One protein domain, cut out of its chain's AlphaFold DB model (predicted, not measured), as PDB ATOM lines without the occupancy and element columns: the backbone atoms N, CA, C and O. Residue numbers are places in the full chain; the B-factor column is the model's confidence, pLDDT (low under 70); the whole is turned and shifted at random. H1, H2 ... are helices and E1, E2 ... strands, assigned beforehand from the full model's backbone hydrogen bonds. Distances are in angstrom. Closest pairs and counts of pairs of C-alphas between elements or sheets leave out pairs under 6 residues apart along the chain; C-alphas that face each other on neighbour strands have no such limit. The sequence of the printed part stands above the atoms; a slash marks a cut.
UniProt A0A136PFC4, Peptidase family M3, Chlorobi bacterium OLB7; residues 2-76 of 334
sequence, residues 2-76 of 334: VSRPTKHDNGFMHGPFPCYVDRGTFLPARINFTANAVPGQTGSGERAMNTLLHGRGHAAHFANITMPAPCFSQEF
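AT A GLANCE: This is residues 2 to 76 of the 334 residues of the protein "Peptidase family M3" of Chlorobi bacterium OLB7 (UniProt A0A136PFC4). The model is a rod: a long two-stranded ribbon, E1 running on into E2 and E3 running back into E4, with the long helix H1 packed along one side of its E1 and E4 part. The E2 and E3 hairpin makes the tip of the ribbon beyond H1, and the short helix H2 packs beside E2 there. The printed part has 75 residues, with four named strands and two named helices in the order E1, E2, E3, E4, H1, H2, and its class is mixed, helices and strands. The strands make two antiparallel sheets of two, E1 with E4 and E2 with E3. The whole is loose, with a radius of gyration of the C-alphas of 15.2 A and spans of 50 by 22 by 18 A.

HOW THE PARTS SIT: Start at residue 2 and pass residues 2 to 11, which hold no named element, to reach E1, residues 12 to 17. E1 runs on into E2, residues 20 to 22, at 5 degrees across a break of two residues. A tight link leads to E3, residues 25 to 27, which forms an antiparallel hairpin with E2 at 141 degrees; look there for N 22 and O 25, 2.8 A apart and within hydrogen-bond range. E3 runs on into E4, residues 30 to 34, at 31 degrees. E4 is the antiparallel neighbour of E1 at 166 degrees, with N 14 and O 32 at 2.7 A and N 32 and O 14 at 2.8 A. Next comes H1, residues 44 to 63, which has 11 pairs of C-alphas within 8 A with E4, the closest being Phe 33 and Gly 55 at 5.7 A. With E1 it has 6 such pairs, the closest being Met 13 and Gly 55 at 5.3 A. H1 is apart from E2 and E3. Last comes H2, residues 70 to 73, whose closest C-alphas to E2 are those of Pro 70 and Tyr 20, 5.4 A apart. H1 and H2 are close but not clearly touching, with the C-alphas of Phe 62 and Ser 73 at 6.2 A. In H1 every O i to N i+4 pair is within hydrogen-bond range, while H2 is too short for such a pair.

IN THESE COORDINATES: Find C-alpha 12 at (45.536, -28.826, -5.006); from there E1 runs 15.5 A to C-alpha 17. The three-residue strands E2 and E3 follow, and E4 then runs 13.8 A from C-alpha 30 to C-alpha 34. Find C-alpha 44 at (33.234, -26.904, -16.090), where H1 begins its 27.6 A to C-alpha 63. H2 ends at C-alpha 73, at (53.088, -22.599, 8.514).

THE WHOLE: Look at Arg 23 and Thr 42 for the two C-alphas farthest apart, 50.6 A. The printed part has no cut, and no link is long. The mean pLDDT of the printed part is 89.7; it is under 70 at residue 2 and residues 8 to 10.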
ATOM      1  N   VAL A   2      43.295 -24.155 -16.499       68.69
ATOM      2  CA  VAL A   2      42.781 -24.963 -17.628       68.69
ATOM      3  C   VAL A   2      43.306 -26.402 -17.573       68.69
ATOM      4  O   VAL A   2      44.467 -26.607 -17.194       68.69
ATOM      5  N   SER A   3      42.452 -27.371 -17.924       71.25
ATOM      6  CA  SER A   3      42.789 -28.799 -18.001       71.25
ATOM      7  C   SER A   3      43.883 -29.076 -19.038       71.25
ATOM      8  O   SER A   3      43.992 -28.383 -20.049       71.25
ATOM      9  N   ARG A   4      44.726 -30.077 -18.768       72.12
ATOM     10  CA  ARG A   4      45.830 -30.500 -19.638       72.12
ATOM     11  C   ARG A   4      45.993 -32.020 -19.567       72.12
ATOM     12  O   ARG A   4      45.990 -32.537 -18.454       72.12
ATOM     13  N   PRO A   5      46.246 -32.722 -20.689       71.31
ATOM     14  CA  PRO A   5      46.379 -34.185 -20.693       71.31
ATOM     15  C   PRO A   5      47.483 -34.738 -19.782       71.31
ATOM     16  O   PRO A   5      47.378 -35.852 -19.288       71.31
ATOM     17  N   THR A   6      48.554 -33.969 -19.560       72.19
ATOM     18  CA  THR A   6      49.713 -34.377 -18.748       72.19
ATOM     19  C   THR A   6      49.581 -34.030 -17.269       72.19
ATOM     20  O   THR A   6      50.464 -34.362 -16.481       72.19
ATOM     21  N   LYS A   7      48.507 -33.339 -16.874       71.44
ATOM     22  CA  LYS A   7      48.254 -32.967 -15.486       71.44
ATOM     23  C   LYS A   7      47.230 -33.935 -14.901       71.44
ATOM     24  O   LYS A   7      46.189 -34.163 -15.507       71.44
ATOM     25  N   HIS A   8      47.506 -34.447 -13.704       65.31
ATOM     26  CA  HIS A   8      46.518 -35.217 -12.960       65.31
ATOM     27  C   HIS A   8      45.231 -34.395 -12.771       65.31
ATOM     28  O   HIS A   8      45.277 -33.184 -12.518       65.31
ATOM     29  N   ASP A   9      44.081 -35.054 -12.907       65.94
ATOM     30  CA  ASP A   9      42.780 -34.401 -12.819       65.94
ATOM     31  C   ASP A   9      42.366 -34.196 -11.355       65.94
ATOM     32  O   ASP A   9      41.513 -34.888 -10.805       65.94
ATOM     33  N   ASN A  10      43.068 -33.290 -10.673       68.19
ATOM     34  CA  ASN A  10      42.728 -32.805  -9.342       68.19
ATOM     35  C   ASN A  10      43.064 -31.312  -9.170       68.19
ATOM     36  O   ASN A  10      43.895 -30.728  -9.882       68.19
ATOM     37  N   GLY A  11      42.378 -30.692  -8.209       73.94
ATOM     38  CA  GLY A  11      42.800 -29.439  -7.593       73.94
ATOM     39  C   GLY A  11      43.742 -29.721  -6.428       73.94
ATOM     40  O   GLY A  11      43.626 -30.753  -5.772       73.94
ATOM     41  N   PHE A  12      44.680 -28.812  -6.189       80.94
ATOM     42  CA  PHE A  12      45.536 -28.826  -5.006       80.94
ATOM     43  C   PHE A  12      46.028 -27.410  -4.712       80.94
ATOM     44  O   PHE A  12      46.038 -26.555  -5.609       80.94
ATOM     45  N   MET A  13      46.466 -27.203  -3.475       90.12
ATOM     46  CA  MET A  13      47.295 -26.086  -3.036       90.12
ATOM     47  C   MET A  13      48.612 -26.682  -2.520       90.12
ATOM     48  O   MET A  13      48.594 -27.729  -1.879       90.12
ATOM     49  N   HIS A  14      49.743 -26.077  -2.881       90.62
ATOM     50  CA  HIS A  14      51.049 -26.413  -2.339       90.62
ATOM     51  C   HIS A  14      51.956 -25.183  -2.210       90.62
ATOM     52  O   HIS A  14      52.176 -24.436  -3.169       90.62
ATOM     53  N   GLY A  15      52.539 -25.033  -1.036       90.56
ATOM     54  CA  GLY A  15      53.300 -23.909  -0.525       90.56
ATOM     55  C   GLY A  15      54.727 -24.345  -0.229       90.56
ATOM     56  O   GLY A  15      55.088 -24.527   0.932       90.56
ATOM     57  N   PRO A  16      55.572 -24.514  -1.264       89.88
ATOM     58  CA  PRO A  16      56.952 -24.973  -1.100       89.88
ATOM     59  C   PRO A  16      57.806 -24.052  -0.219       89.88
ATOM     60  O   PRO A  16      58.833 -24.484   0.301       89.88
ATOM     61  N   PHE A  17      57.403 -22.786  -0.063       94.25
ATOM     62  CA  PHE A  17      58.049 -21.843   0.841       94.25
ATOM     63  C   PHE A  17      56.997 -21.283   1.806       94.25
ATOM     64  O   PHE A  17      56.149 -20.503   1.362       94.25
ATOM     65  N   PRO A  18      57.020 -21.678   3.090       95.38
ATOM     66  CA  PRO A  18      56.080 -21.189   4.095       95.38
ATOM     67  C   PRO A  18      56.374 -19.737   4.489       95.38
ATOM     68  O   PRO A  18      57.539 -19.337   4.532       95.38
ATOM     69  N   CYS A  19      55.341 -18.970   4.856       96.06
ATOM     70  CA  CYS A  19      55.545 -17.662   5.482       96.06
ATOM     71  C   CYS A  19      55.891 -17.794   6.968       96.06
ATOM     72  O   CYS A  19      55.487 -18.755   7.623       96.06
ATOM     73  N   TYR A  20      56.636 -16.836   7.512       97.31
ATOM     74  CA  TYR A  20      56.886 -16.704   8.952       97.31
ATOM     75  C   TYR A  20      57.520 -15.345   9.261       97.31
ATOM     76  O   TYR A  20      57.951 -14.627   8.362       97.31
ATOM     77  N   VAL A  21      57.596 -14.983  10.540       98.00
ATOM     78  CA  VAL A  21      58.261 -13.756  10.996       98.00
ATOM     79  C   VAL A  21      59.646 -14.089  11.548       98.00
ATOM     80  O   VAL A  21      59.771 -14.620  12.647       98.00
ATOM     81  N   ASP A  22      60.704 -13.739  10.824       96.75
ATOM     82  CA  ASP A  22      62.079 -13.851  11.319       96.75
ATOM     83  C   ASP A  22      62.518 -12.527  11.952       96.75
ATOM     84  O   ASP A  22      62.694 -11.521  11.265       96.75
ATOM     85  N   ARG A  23      62.672 -12.503  13.283       94.81
ATOM     86  CA  ARG A  23      63.166 -11.332  14.044       94.81
ATOM     87  C   ARG A  23      62.454 -10.016  13.679       94.81
ATOM     88  O   ARG A  23      63.086  -8.971  13.552       94.81
ATOM     89  N   GLY A  24      61.133 -10.074  13.514       95.00
ATOM     90  CA  GLY A  24      60.291  -8.921  13.168       95.00
ATOM     91  C   GLY A  24      60.150  -8.647  11.668       95.00
ATOM     92  O   GLY A  24      59.389  -7.761  11.297       95.00
ATOM     93  N   THR A  25      60.825  -9.410  10.806       97.00
ATOM     94  CA  THR A  25      60.672  -9.333   9.347       97.00
ATOM     95  C   THR A  25      59.730 -10.427   8.869       97.00
ATOM     96  O   THR A  25      59.990 -11.606   9.099       97.00
ATOM     97  N   PHE A  26      58.641 -10.056   8.195       96.75
ATOM     98  CA  PHE A  26      57.751 -11.025   7.561       96.75
ATOM     99  C   PHE A  26      58.393 -11.577   6.284       96.75
ATOM    100  O   PHE A  26      58.740 -10.825   5.374       96.75
ATOM    101  N   LEU A  27      58.558 -12.894   6.232       97.25
ATOM    102  CA  LEU A  27      59.008 -13.621   5.056       97.25
ATOM    103  C   LEU A  27      57.768 -14.199   4.362       97.25
ATOM    104  O   LEU A  27      57.061 -14.993   4.985       97.25
ATOM    105  N   PRO A  28      57.468 -13.792   3.116       96.25
ATOM    106  CA  PRO A  28      56.231 -14.169   2.445       96.25
ATOM    107  C   PRO A  28      56.256 -15.624   1.976       96.25
ATOM    108  O   PRO A  28      57.303 -16.165   1.608       96.25
ATOM    109  N   ALA A  29      55.077 -16.241   1.933       96.19
ATOM    110  CA  ALA A  29      54.921 -17.573   1.371       96.19
ATOM    111  C   ALA A  29      55.041 -17.538  -0.158       96.19
ATOM    112  O   ALA A  29      54.689 -16.555  -0.814       96.19
ATOM    113  N   ARG A  30      55.451 -18.660  -0.751       96.19
ATOM    114  CA  ARG A  30      55.259 -18.925  -2.181       96.19
ATOM    115  C   ARG A  30      54.317 -20.100  -2.319       96.19
ATOM    116  O   ARG A  30      54.675 -21.218  -1.964       96.19
ATOM    117  N   ILE A  31      53.145 -19.823  -2.875       95.12
ATOM    118  CA  ILE A  31      52.019 -20.746  -2.914       95.12
ATOM    119  C   ILE A  31      51.606 -20.982  -4.361       95.12
ATOM    120  O   ILE A  31      51.429 -20.043  -5.134       95.12
ATOM    121  N   ASN A  32      51.427 -22.248  -4.715       92.81
ATOM    122  CA  ASN A  32      50.877 -22.681  -5.986       92.81
ATOM    123  C   ASN A  32      49.535 -23.355  -5.726       92.81
ATOM    124  O   ASN A  32      49.434 -24.224  -4.872       92.81
ATOM    125  N   PHE A  33      48.512 -23.024  -6.497       91.25
ATOM    126  CA  PHE A  33      47.259 -23.767  -6.475       91.25
ATOM    127  C   PHE A  33      46.678 -23.852  -7.872       91.25
ATOM    128  O   PHE A  33      47.028 -23.081  -8.772       91.25
ATOM    129  N   THR A  34      45.809 -24.832  -8.083       88.19
ATOM    130  CA  THR A  34      45.290 -25.106  -9.416       88.19
ATOM    131  C   THR A  34      43.816 -25.483  -9.408       88.19
ATOM    132  O   THR A  34      43.338 -26.170  -8.517       88.19
ATOM    133  N   ALA A  35      43.134 -25.078 -10.476       86.56
ATOM    134  CA  ALA A  35      41.823 -25.570 -10.884       86.56
ATOM    135  C   ALA A  35      41.887 -26.050 -12.346       86.56
ATOM    136  O   ALA A  35      42.772 -25.604 -13.098       86.56
ATOM    137  N   ASN A  36      40.966 -26.938 -12.730       84.38
ATOM    138  CA  ASN A  36      40.874 -27.556 -14.058       84.38
ATOM    139  C   ASN A  36      39.549 -27.173 -14.740       84.38
ATOM    140  O   ASN A  36      38.578 -27.921 -14.699       84.38
ATOM    141  N   ALA A  37      39.502 -26.003 -15.371       86.94
ATOM    142  CA  ALA A  37      38.433 -25.642 -16.292       86.94
ATOM    143  C   ALA A  37      38.709 -26.237 -17.679       86.94
ATOM    144  O   ALA A  37      39.842 -26.219 -18.164       86.94
ATOM    145  N   VAL A  38      37.671 -26.734 -18.330       86.56
ATOM    146  CA  VAL A  38      37.635 -27.069 -19.748       86.56
ATOM    147  C   VAL A  38      36.747 -26.010 -20.401       86.56
ATOM    148  O   VAL A  38      35.527 -26.055 -20.217       86.56
ATOM    149  N   PRO A  39      37.341 -25.015 -21.080       84.25
ATOM    150  CA  PRO A  39      36.580 -23.969 -21.753       84.25
ATOM    151  C   PRO A  39      35.549 -24.563 -22.728       84.25
ATOM    152  O   PRO A  39      35.783 -25.619 -23.315       84.25
ATOM    153  N   GLY A  40      34.368 -23.949 -22.825       81.75
ATOM    154  CA  GLY A  40      33.234 -24.468 -23.608       81.75
ATOM    155  C   GLY A  40      32.496 -25.703 -23.047       81.75
ATOM    156  O   GLY A  40      31.379 -25.982 -23.479       81.75
ATOM    157  N   GLN A  41      33.036 -26.439 -22.064       86.62
ATOM    158  CA  GLN A  41      32.339 -27.594 -21.480       86.62
ATOM    159  C   GLN A  41      31.315 -27.159 -20.418       86.62
ATOM    160  O   GLN A  41      31.667 -26.594 -19.377       86.62
ATOM    161  N   THR A  42      30.043 -27.521 -20.617       88.12
ATOM    162  CA  THR A  42      28.959 -27.251 -19.658       88.12
ATOM    163  C   THR A  42      29.305 -27.731 -18.243       88.12
ATOM    164  O   THR A  42      29.749 -28.863 -18.020       88.12
ATOM    165  N   GLY A  43      29.108 -26.844 -17.265       87.62
ATOM    166  CA  GLY A  43      29.397 -27.093 -15.852       87.62
ATOM    167  C   GLY A  43      30.884 -27.091 -15.486       87.62
ATOM    168  O   GLY A  43      31.208 -27.238 -14.314       87.62
ATOM    169  N   SER A  44      31.811 -26.926 -16.438       89.50
ATOM    170  CA  SER A  44      33.234 -26.904 -16.090       89.50
ATOM    171  C   SER A  44      33.657 -25.631 -15.362       89.50
ATOM    172  O   SER A  44      34.552 -25.710 -14.523       89.50
ATOM    173  N   GLY A  45      33.051 -24.485 -15.681       88.69
ATOM    174  CA  GLY A  45      33.353 -23.214 -15.018       88.69
ATOM    175  C   GLY A  45      32.976 -23.233 -13.538       88.69
ATOM    176  O   GLY A  45      33.786 -22.849 -12.703       88.69
ATOM    177  N   GLU A  46      31.797 -23.767 -13.213       90.31
ATOM    178  CA  GLU A  46      31.324 -23.922 -11.832       90.31
ATOM    179  C   GLU A  46      32.269 -24.820 -11.017       90.31
ATOM    180  O   GLU A  46      32.827 -24.361 -10.020       90.31
ATOM    181  N   ARG A  47      32.582 -26.030 -11.502       90.06
ATOM    182  CA  ARG A  47      33.531 -26.937 -10.826       90.06
ATOM    183  C   ARG A  47      34.916 -26.320 -10.643       90.06
ATOM    184  O   ARG A  47      35.546 -26.482  -9.596       90.06
ATOM    185  N   ALA A  48      35.415 -25.633 -11.670       90.69
ATOM    186  CA  ALA A  48      36.721 -24.994 -11.614       90.69
ATOM    187  C   ALA A  48      36.735 -23.807 -10.648       90.69
ATOM    188  O   ALA A  48      37.727 -23.632  -9.948       90.69
ATOM    189  N   MET A  49      35.656 -23.025 -10.581       92.00
ATOM    190  CA  MET A  49      35.526 -21.922  -9.631       92.00
ATOM    191  C   MET A  49      35.454 -22.438  -8.193       92.00
ATOM    192  O   MET A  49      36.183 -21.936  -7.345       92.00
ATOM    193  N   ASN A  50      34.678 -23.494  -7.940       93.12
ATOM    194  CA  ASN A  50      34.610 -24.128  -6.622       93.12
ATOM    195  C   ASN A  50      36.003 -24.611  -6.176       93.12
ATOM    196  O   ASN A  50      36.495 -24.223  -5.120       93.12
ATOM    197  N   THR A  51      36.716 -25.320  -7.058       92.38
ATOM    198  CA  THR A  51      38.107 -25.748  -6.812       92.38
ATOM    199  C   THR A  51      39.056 -24.562  -6.598       92.38
ATOM    200  O   THR A  51      39.981 -24.625  -5.788       92.38
ATOM    201  N   LEU A  52      38.861 -23.474  -7.347       93.00
ATOM    202  CA  LEU A  52      39.681 -22.274  -7.243       93.00
ATOM    203  C   LEU A  52      39.487 -21.585  -5.893       93.00
ATOM    204  O   LEU A  52      40.484 -21.209  -5.283       93.00
ATOM    205  N   LEU A  53      38.247 -21.415  -5.430       94.69
ATOM    206  CA  LEU A  53      37.958 -20.825  -4.123       94.69
ATOM    207  C   LEU A  53      38.475 -21.702  -2.988       94.69
ATOM    208  O   LEU A  53      39.114 -21.176  -2.080       94.69
ATOM    209  N   HIS A  54      38.317 -23.019  -3.100       95.88
ATOM    210  CA  HIS A  54      38.882 -23.976  -2.155       95.88
ATOM    211  C   HIS A  54      40.408 -23.803  -2.032       95.88
ATOM    212  O   HIS A  54      40.944 -23.522  -0.957       95.88
ATOM    213  N   GLY A  55      41.127 -23.858  -3.160       94.12
ATOM    214  CA  GLY A  55      42.580 -23.659  -3.189       94.12
ATOM    215  C   GLY A  55      43.017 -22.259  -2.737       94.12
ATOM    216  O   GLY A  55      44.060 -22.112  -2.101       94.12
ATOM    217  N   ARG A  56      42.213 -21.225  -3.019       92.12
ATOM    218  CA  ARG A  56      42.460 -19.852  -2.557       92.12
ATOM    219  C   ARG A  56      42.218 -19.678  -1.062       92.12
ATOM    220  O   ARG A  56      42.940 -18.893  -0.463       92.12
ATOM    221  N   GLY A  57      41.274 -20.393  -0.456       95.50
ATOM    222  CA  GLY A  57      41.080 -20.369   0.995       95.50
ATOM    223  C   GLY A  57      42.288 -20.937   1.734       95.50
ATOM    224  O   GLY A  57      42.773 -20.326   2.685       95.50
ATOM    225  N   HIS A  58      42.871 -22.023   1.220       96.12
ATOM    226  CA  HIS A  58      44.178 -22.480   1.688       96.12
ATOM    227  C   HIS A  58      45.275 -21.430   1.458       96.12
ATOM    228  O   HIS A  58      46.030 -21.130   2.378       96.12
ATOM    229  N   ALA A  59      45.365 -20.846   0.259       95.31
ATOM    230  CA  ALA A  59      46.388 -19.846  -0.038       95.31
ATOM    231  C   ALA A  59      46.294 -18.619   0.883       95.31
ATOM    232  O   ALA A  59      47.311 -18.168   1.396       95.31
ATOM    233  N   ALA A  60      45.084 -18.114   1.136       95.12
ATOM    234  CA  ALA A  60      44.840 -17.010   2.056       95.12
ATOM    235  C   ALA A  60      45.283 -17.371   3.476       95.12
ATOM    236  O   ALA A  60      46.008 -16.601   4.097       95.12
ATOM    237  N   HIS A  61      44.937 -18.563   3.960       96.50
ATOM    238  CA  HIS A  61      45.401 -19.041   5.257       96.50
ATOM    239  C   HIS A  61      46.935 -19.088   5.331       96.50
ATOM    240  O   HIS A  61      47.536 -18.380   6.138       96.50
ATOM    241  N   PHE A  62      47.584 -19.877   4.476       96.69
ATOM    242  CA  PHE A  62      49.024 -20.129   4.568       96.69
ATOM    243  C   PHE A  62      49.905 -18.960   4.108       96.69
ATOM    244  O   PHE A  62      51.112 -19.003   4.324       96.69
ATOM    245  N   ALA A  63      49.334 -17.914   3.504       95.81
ATOM    246  CA  ALA A  63      50.040 -16.666   3.213       95.81
ATOM    247  C   ALA A  63      50.005 -15.660   4.373       95.81
ATOM    248  O   ALA A  63      50.769 -14.702   4.339       95.81
ATOM    249  N   ASN A  64      49.140 -15.851   5.375       96.38
ATOM    250  CA  ASN A  64      48.895 -14.868   6.438       96.38
ATOM    251  C   ASN A  64      49.333 -15.347   7.834       96.38
ATOM    252  O   ASN A  64      48.988 -14.734   8.839       96.38
ATOM    253  N   ILE A  65      50.106 -16.430   7.938       97.38
ATOM    254  CA  ILE A  65      50.614 -16.911   9.231       97.38
ATOM    255  C   ILE A  65      51.787 -16.035   9.684       97.38
ATOM    256  O   ILE A  65      52.798 -15.917   8.990       97.38
ATOM    257  N   THR A  66      51.703 -15.466  10.887       97.44
ATOM    258  CA  THR A  66      52.684 -14.489  11.403       97.44
ATOM    259  C   THR A  66      53.541 -15.036  12.548       97.44
ATOM    260  O   THR A  66      54.064 -14.284  13.370       97.44
ATOM    261  N   MET A  67      53.661 -16.358  12.647       97.75
ATOM    262  CA  MET A  67      54.410 -17.030  13.709       97.75
ATOM    263  C   MET A  67      55.931 -16.972  13.481       97.75
ATOM    264  O   MET A  67      56.374 -16.834  12.341       97.75
ATOM    265  N   PRO A  68      56.770 -17.104  14.531       97.31
ATOM    266  CA  PRO A  68      58.195 -16.777  14.452       97.31
ATOM    267  C   PRO A  68      59.086 -17.878  13.843       97.31
ATOM    268  O   PRO A  68      60.303 -17.862  14.027       97.31
ATOM    269  N   ALA A  69      58.504 -18.878  13.175       95.81
ATOM    270  CA  ALA A  69      59.243 -19.978  12.560       95.81
ATOM    271  C   ALA A  69      58.424 -20.663  11.449       95.81
ATOM    272  O   ALA A  69      57.202 -20.765  11.567       95.81
ATOM    273  N   PRO A  70      59.078 -21.224  10.415       94.50
ATOM    274  CA  PRO A  70      58.392 -21.868   9.291       94.50
ATOM    275  C   PRO A  70      57.647 -23.155   9.673       94.50
ATOM    276  O   PRO A  70      56.777 -23.603   8.927       94.50
ATOM    277  N   CYS A  71      57.959 -23.776  10.818       95.00
ATOM    278  CA  CYS A  71      57.243 -24.964  11.295       95.00
ATOM    279  C   CYS A  71      55.770 -24.674  11.630       95.00
ATOM    280  O   CYS A  71      54.948 -25.590  11.586       95.00
ATOM    281  N   PHE A  72      55.429 -23.410  11.899       96.25
ATOM    282  CA  PHE A  72      54.060 -22.996  12.200       96.25
ATOM    283  C   PHE A  72      53.148 -22.881  10.977       96.25
ATOM    284  O   PHE A  72      51.928 -22.818  11.125       96.25
ATOM    285  N   SER A  73      53.749 -22.878   9.789       95.62
ATOM    286  CA  SER A  73      53.088 -22.599   8.514       95.62
ATOM    287  C   SER A  73      53.186 -23.771   7.541       95.62
ATOM    288  O   SER A  73      53.095 -23.591   6.331       95.62
ATOM    289  N   GLN A  74      53.424 -24.975   8.066       91.88
ATOM    290  CA  GLN A  74      53.462 -26.201   7.274       91.88
ATOM    291  C   GLN A  74      52.050 -26.618   6.871       91.88
ATOM    292  O   GLN A  74      51.135 -26.560   7.684       91.88
ATOM    293  N   GLU A  75      51.879 -27.086   5.642       88.06
ATOM    294  CA  GLU A  75      50.589 -27.591   5.138       88.06
ATOM    295  C   GLU A  75      50.218 -28.936   5.750       88.06
ATOM    296  O   GLU A  75      49.046 -29.253   5.937       88.06
ATOM    297  N   PHE A  76      51.248 -29.705   6.090       84.06
ATOM    298  CA  PHE A  76      51.149 -31.007   6.725       84.06
ATOM    299  C   PHE A  76      51.340 -30.886   8.242       84.06
ATOM    300  O   PHE A  76      51.441 -29.790   8.805       84.06
TER     301      PHE A  76